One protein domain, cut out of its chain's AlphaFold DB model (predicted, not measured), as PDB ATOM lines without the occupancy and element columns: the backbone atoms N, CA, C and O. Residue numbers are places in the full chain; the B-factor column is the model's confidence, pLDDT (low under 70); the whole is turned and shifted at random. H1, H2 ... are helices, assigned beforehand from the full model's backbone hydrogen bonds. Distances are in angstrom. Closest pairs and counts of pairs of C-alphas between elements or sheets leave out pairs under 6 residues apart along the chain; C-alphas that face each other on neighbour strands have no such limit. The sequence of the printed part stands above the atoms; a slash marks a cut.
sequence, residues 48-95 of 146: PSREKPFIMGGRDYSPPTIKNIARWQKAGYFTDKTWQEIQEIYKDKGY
ATOM      1  N   PRO A  48      44.270  46.086  35.941       39.91
ATOM      2  CA  PRO A  48      42.831  46.001  36.217       39.91
ATOM      3  C   PRO A  48      42.067  44.911  35.435       39.91
ATOM      4  O   PRO A  48      40.845  44.857  35.499       39.91
ATOM      5  N   SER A  49      42.747  44.010  34.715       49.81
ATOM      6  CA  SER A  49      42.153  42.745  34.263       49.81
ATOM      7  C   SER A  49      43.241  41.697  33.985       49.81
ATOM      8  O   SER A  49      43.682  41.541  32.844       49.81
ATOM      9  N   ARG A  50      43.676  40.965  35.020       61.22
ATOM     10  CA  ARG A  50      44.625  39.831  34.915       61.22
ATOM     11  C   ARG A  50      44.056  38.568  34.267       61.22
ATOM     12  O   ARG A  50      44.709  37.532  34.236       61.22
ATOM     13  N   GLU A  51      42.812  38.612  33.822       70.69
ATOM     14  CA  GLU A  51      42.137  37.388  33.410       70.69
ATOM     15  C   GLU A  51      42.605  36.937  32.033       70.69
ATOM     16  O   GLU A  51      42.869  35.754  31.845       70.69
ATOM     17  N   LYS A  52      42.768  37.877  31.091       86.38
ATOM     18  CA  LYS A  52      43.107  37.558  29.706       86.38
ATOM     19  C   LYS A  52      44.624  37.650  29.453       86.38
ATOM     20  O   LYS A  52      45.176  38.752  29.567       86.38
ATOM     21  N   PRO A  53      45.272  36.554  29.023       89.44
ATOM     22  CA  PRO A  53      46.676  36.542  28.600       89.44
ATOM     23  C   PRO A  53      46.966  37.557  27.483       89.44
ATOM     24  O   PRO A  53      46.183  37.670  26.534       89.44
ATOM     25  N   PHE A  54      48.106  38.257  27.541       86.56
ATOM     26  CA  PHE A  54      48.512  39.240  26.522       86.56
ATOM     27  C   PHE A  54      48.557  38.637  25.115       86.56
ATOM     28  O   PHE A  54      48.050  39.221  24.160       86.56
ATOM     29  N   ILE A  55      49.048  37.401  24.999       88.94
ATOM     30  CA  ILE A  55      49.119  36.652  23.738       88.94
ATOM     31  C   ILE A  55      47.752  36.414  23.069       88.94
ATOM     32  O   ILE A  55      47.684  36.149  21.870       88.94
ATOM     33  N   MET A  56      46.663  36.534  23.834       87.50
ATOM     34  CA  MET A  56      45.279  36.447  23.364       87.50
ATOM     35  C   MET A  56      44.643  37.835  23.148       87.50
ATOM     36  O   MET A  56      43.421  37.951  23.056       87.50
ATOM     37  N   GLY A  57      45.441  38.905  23.107       83.12
ATOM     38  CA  GLY A  57      44.963  40.291  23.068       83.12
ATOM     39  C   GLY A  57      44.419  40.772  24.415       83.12
ATOM     40  O   GLY A  57      43.488  41.573  24.457       83.12
ATOM     41  N   GLY A  58      44.906  40.193  25.513       85.50
ATOM     42  CA  GLY A  58      44.627  40.637  26.873       85.50
ATOM     43  C   GLY A  58      45.646  41.652  27.386       85.50
ATOM     44  O   GLY A  58      46.384  42.253  26.613       85.50
ATOM     45  N   ARG A  59      45.682  41.838  28.707       79.12
ATOM     46  CA  ARG A  59      46.616  42.755  29.389       79.12
ATOM     47  C   ARG A  59      47.499  42.055  30.420       79.12
ATOM     48  O   ARG A  59      48.271  42.715  31.106       79.12
ATOM     49  N   ASP A  60      47.389  40.733  30.543       81.44
ATOM     50  CA  ASP A  60      48.242  39.965  31.438       81.44
ATOM     51  C   ASP A  60      49.566  39.596  30.754       81.44
ATOM     52  O   ASP A  60      49.613  38.690  29.921       81.44
ATOM     53  N   TYR A  61      50.626  40.317  31.118       80.44
ATOM     54  CA  TYR A  61      51.999  40.095  30.657       80.44
ATOM     55  C   TYR A  61      52.756  39.058  31.494       80.44
ATOM     56  O   TYR A  61      53.953  38.883  31.298       80.44
ATOM     57  N   SER A  62      52.091  38.385  32.441       83.25
ATOM     58  CA  SER A  62      52.763  37.407  33.289       83.25
ATOM     59  C   SER A  62      53.376  36.280  32.442       83.25
ATOM     60  O   SER A  62      52.698  35.763  31.547       83.25
ATOM     61  N   PRO A  63      54.601  35.825  32.755       88.44
ATOM     62  CA  PRO A  63      55.184  34.662  32.103       88.44
ATOM     63  C   PRO A  63      54.291  33.418  32.248       88.44
ATOM     64  O   PRO A  63      53.608  33.280  33.275       88.44
ATOM     65  N   PRO A  64      54.303  32.483  31.280       91.44
ATOM     66  CA  PRO A  64      53.524  31.244  31.322       91.44
ATOM     67  C   PRO A  64      54.129  30.223  32.309       91.44
ATOM     68  O   PRO A  64      54.543  29.123  31.945       91.44
ATOM     69  N   THR A  65      54.189  30.596  33.588       89.38
ATOM     70  CA  THR A  65      54.509  29.695  34.699       89.38
ATOM     71  C   THR A  65      53.304  28.819  35.024       89.38
ATOM     72  O   THR A  65      52.162  29.181  34.732       89.38
ATOM     73  N   ILE A  66      53.530  27.698  35.713       90.56
ATOM     74  CA  ILE A  66      52.455  26.793  36.157       90.56
ATOM     75  C   ILE A  66      51.365  27.559  36.933       90.56
ATOM     76  O   ILE A  66      50.173  27.364  36.691       90.56
ATOM     77  N   LYS A  67      51.761  28.487  37.818       88.94
ATOM     78  CA  LYS A  67      50.837  29.316  38.612       88.94
ATOM     79  C   LYS A  67      49.961  30.213  37.730       88.94
ATOM     80  O   LYS A  67      48.752  30.292  37.945       88.94
ATOM     81  N   ASN A  68      50.556  30.894  36.750       89.12
ATOM     82  CA  ASN A  68      49.823  31.809  35.871       89.12
ATOM     83  C   ASN A  68      48.933  31.050  34.881       89.12
ATOM     84  O   ASN A  68      47.785  31.438  34.678       89.12
ATOM     85  N   ILE A  69      49.406  29.919  34.356       92.00
ATOM     86  CA  ILE A  69      48.620  29.028  33.494       92.00
ATOM     87  C   ILE A  69      47.386  28.507  34.227       92.00
ATOM     88  O   ILE A  69      46.282  28.614  33.701       92.00
ATOM     89  N   ALA A  70      47.536  28.024  35.464       91.50
ATOM     90  CA  ALA A  70      46.401  27.567  36.261       91.50
ATOM     91  C   ALA A  70      45.368  28.687  36.490       91.50
ATOM     92  O   ALA A  70      44.160  28.453  36.417       91.50
ATOM     93  N   ARG A  71      45.829  29.927  36.718       90.56
ATOM     94  CA  ARG A  71      44.955  31.106  36.815       90.56
ATOM     95  C   ARG A  71      44.196  31.355  35.507       90.56
ATOM     96  O   ARG A  71      42.989  31.572  35.554       90.56
ATOM     97  N   TRP A  72      44.873  31.306  34.361       93.00
ATOM     98  CA  TRP A  72      44.252  31.497  33.046       93.00
ATOM     99  C   TRP A  72      43.232  30.409  32.715       93.00
ATOM    100  O   TRP A  72      42.130  30.722  32.274       93.00
ATOM    101  N   GLN A  73      43.556  29.152  33.011       94.06
ATOM    102  CA  GLN A  73      42.649  28.020  32.822       94.06
ATOM    103  C   GLN A  73      41.402  28.139  33.691       94.06
ATOM    104  O   GLN A  73      40.293  27.928  33.202       94.06
ATOM    105  N   LYS A  74      41.549  28.582  34.946       92.25
ATOM    106  CA  LYS A  74      40.404  28.886  35.815       92.25
ATOM    107  C   LYS A  74      39.509  29.996  35.243       92.25
ATOM    108  O   LYS A  74      38.304  29.969  35.463       92.25
ATOM    109  N   ALA A  75      40.087  30.946  34.509       90.06
ATOM    110  CA  ALA A  75      39.367  32.027  33.835       90.06
ATOM    111  C   ALA A  75      38.822  31.640  32.440       90.06
ATOM    112  O   ALA A  75      38.265  32.489  31.749       90.06
ATOM    113  N   GLY A  76      38.952  30.374  32.022       94.19
ATOM    114  CA  GLY A  76      38.414  29.871  30.753       94.19
ATOM    115  C   GLY A  76      39.347  30.015  29.547       94.19
ATOM    116  O   GLY A  76      38.908  29.827  28.414       94.19
ATOM    117  N   TYR A  77      40.629  30.325  29.756       94.56
ATOM    118  CA  TYR A  77      41.631  30.426  28.690       94.56
ATOM    119  C   TYR A  77      42.524  29.183  28.651       94.56
ATOM    120  O   TYR A  77      42.934  28.682  29.692       94.56
ATOM    121  N   PHE A  78      42.875  28.703  27.453       95.00
ATOM    122  CA  PHE A  78      43.730  27.518  27.257       95.00
ATOM    123  C   PHE A  78      43.230  26.238  27.959       95.00
ATOM    124  O   PHE A  78      44.026  25.402  28.387       95.00
ATOM    125  N   THR A  79      41.912  26.076  28.106       95.81
ATOM    126  CA  THR A  79      41.304  24.919  28.792       95.81
ATOM    127  C   THR A  79      41.549  23.591  28.073       95.81
ATOM    128  O   THR A  79      41.412  22.535  28.677       95.81
ATOM    129  N   ASP A  80      41.896  23.644  26.789       96.88
ATOM    130  CA  ASP A  80      42.197  22.513  25.909       96.88
ATOM    131  C   ASP A  80      43.701  22.213  25.783       96.88
ATOM    132  O   ASP A  80      44.074  21.375  24.968       96.88
ATOM    133  N   LYS A  81      44.570  22.910  26.532       96.12
ATOM    134  CA  LYS A  81      46.030  22.833  26.371       96.12
ATOM    135  C   LYS A  81      46.739  22.476  27.665       96.12
ATOM    136  O   LYS A  81      46.361  22.904  28.754       96.12
ATOM    137  N   THR A  82      47.817  21.726  27.527       96.62
ATOM    138  CA  THR A  82      48.794  21.461  28.582       96.62
ATOM    139  C   THR A  82      49.668  22.686  28.843       96.62
ATOM    140  O   THR A  82      49.748  23.616  28.036       96.62
ATOM    141  N   TRP A  83      50.361  22.697  29.983       93.88
ATOM    142  CA  TRP A  83      51.244  23.809  30.325       93.88
ATOM    143  C   TRP A  83      52.424  23.931  29.351       93.88
ATOM    144  O   TRP A  83      52.785  25.048  28.989       93.88
ATOM    145  N   GLN A  84      52.967  22.806  28.866       95.00
ATOM    146  CA  GLN A  84      54.045  22.796  27.875       95.00
ATOM    147  C   GLN A  84      53.585  23.376  26.538       95.00
ATOM    148  O   GLN A  84      54.291  24.196  25.959       95.00
ATOM    149  N   GLU A  85      52.390  23.007  26.067       96.62
ATOM    150  CA  GLU A  85      51.831  23.567  24.830       96.62
ATOM    151  C   GLU A  85      51.638  25.081  24.939       96.62
ATOM    152  O   GLU A  85      51.920  25.813  23.996       96.62
ATOM    153  N   ILE A  86      51.197  25.577  26.099       95.81
ATOM    154  CA  ILE A  86      51.051  27.020  26.319       95.81
ATOM    155  C   ILE A  86      52.417  27.706  26.287       95.81
ATOM    156  O   ILE A  86      52.556  28.734  25.631       95.81
ATOM    157  N   GLN A  87      53.433  27.148  26.947       94.25
ATOM    158  CA  GLN A  87      54.789  27.700  26.889       94.25
ATOM    159  C   GLN A  87      55.342  27.723  25.460       94.25
ATOM    160  O   GLN A  87      55.934  28.724  25.059       94.25
ATOM    161  N   GLU A  88      55.102  26.673  24.677       95.44
ATOM    162  CA  GLU A  88      55.545  26.617  23.283       95.44
ATOM    163  C   GLU A  88      54.868  27.697  22.433       95.44
ATOM    164  O   GLU A  88      55.545  28.411  21.705       95.44
ATOM    165  N   ILE A  89      53.568  27.950  22.632       95.00
ATOM    166  CA  ILE A  89      52.853  29.052  21.960       95.00
ATOM    167  C   ILE A  89      53.514  30.415  22.231       95.00
ATOM    168  O   ILE A  89      53.557  31.276  21.347       95.00
ATOM    169  N   TYR A  90      54.012  30.645  23.450       93.50
ATOM    170  CA  TYR A  90      54.732  31.876  23.777       93.50
ATOM    171  C   TYR A  90      56.102  31.939  23.088       93.50
ATOM    172  O   TYR A  90      56.424  32.972  22.492       93.50
ATOM    173  N   LYS A  91      56.863  30.839  23.105       91.88
ATOM    174  CA  LYS A  91      58.167  30.738  22.426       91.88
ATOM    175  C   LYS A  91      58.050  30.899  20.911       91.88
ATOM    176  O   LYS A  91      58.813  31.666  20.334       91.88
ATOM    177  N   ASP A  92      57.048  30.286  20.283       93.56
ATOM    178  CA  ASP A  92      56.766  30.387  18.843       93.56
ATOM    179  C   ASP A  92      56.462  31.822  18.404       93.56
ATOM    180  O   ASP A  92      56.774  32.237  17.288       93.56
ATOM    181  N   LYS A  93      55.871  32.628  19.293       88.94
ATOM    182  CA  LYS A  93      55.659  34.064  19.053       88.94
ATOM    183  C   LYS A  93      56.874  34.927  19.393       88.94
ATOM    184  O   LYS A  93      56.794  36.161  19.300       88.94
ATOM    185  N   GLY A  94      57.981  34.292  19.759       88.44
ATOM    186  CA  GLY A  94      59.256  34.905  20.083       88.44
ATOM    187  C   GLY A  94      59.290  35.579  21.447       88.44
ATOM    188  O   GLY A  94      60.160  36.417  21.629       88.44
ATOM    189  N   TYR A  95      58.348  35.292  22.355       87.94
ATOM    190  CA  TYR A  95      58.408  35.818  23.719       87.94
ATOM    191  C   TYR A  95      59.436  35.047  24.542       87.94
ATOM    192  O   TYR A  95      59.521  33.822  24.452       87.94
TER     193      TYR A  95
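What this domain is: This is residues 48 to 95 of the 146 residues of an uncharacterized protein of Myxococcales bacterium (UniProt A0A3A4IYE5). With little regular structure, this is a small body of two short helices set about perpendicular, H1 and H2, and a long winding stretch with no named element, residues 48 to 65, that comes before them. The printed part has 48 residues with two named helices, H1 then H2, and no named strand; its class is all helix, with 19 residues in named elements. It is compact, with a radius of gyration of the C-alphas of 9.7 A and spans of 27 by 19 by 16 A.

How they stand to each other: H1, residues 66 to 74, and H2, residues 83 to 92, only just touch, with 3 pairs of C-alphas within 8 A. The closest C-alphas, those of Ile 69 and Trp 83, are 6.6 A apart. Their lines are about perpendicular, at 79 degrees. In H1 and H2 every O i to N i+4 pair is within hydrogen-bond range.

Where its parts are: H1 begins at C-alpha 66 (52.455, 26.793, 36.157) and is 12.2 A long. H2 is 14.3 A long and ends at C-alpha 92 (56.766, 30.387, 18.843).

The domain as a whole: The two C-alphas farthest apart, those of Pro 48 and Asp 92, are 27.2 A apart. The printed part has no cut, and the link from H1 to H2 is short, with 8 residues. Mean pLDDT of the printed part is 87.8; residues 48 to 50 are under 70.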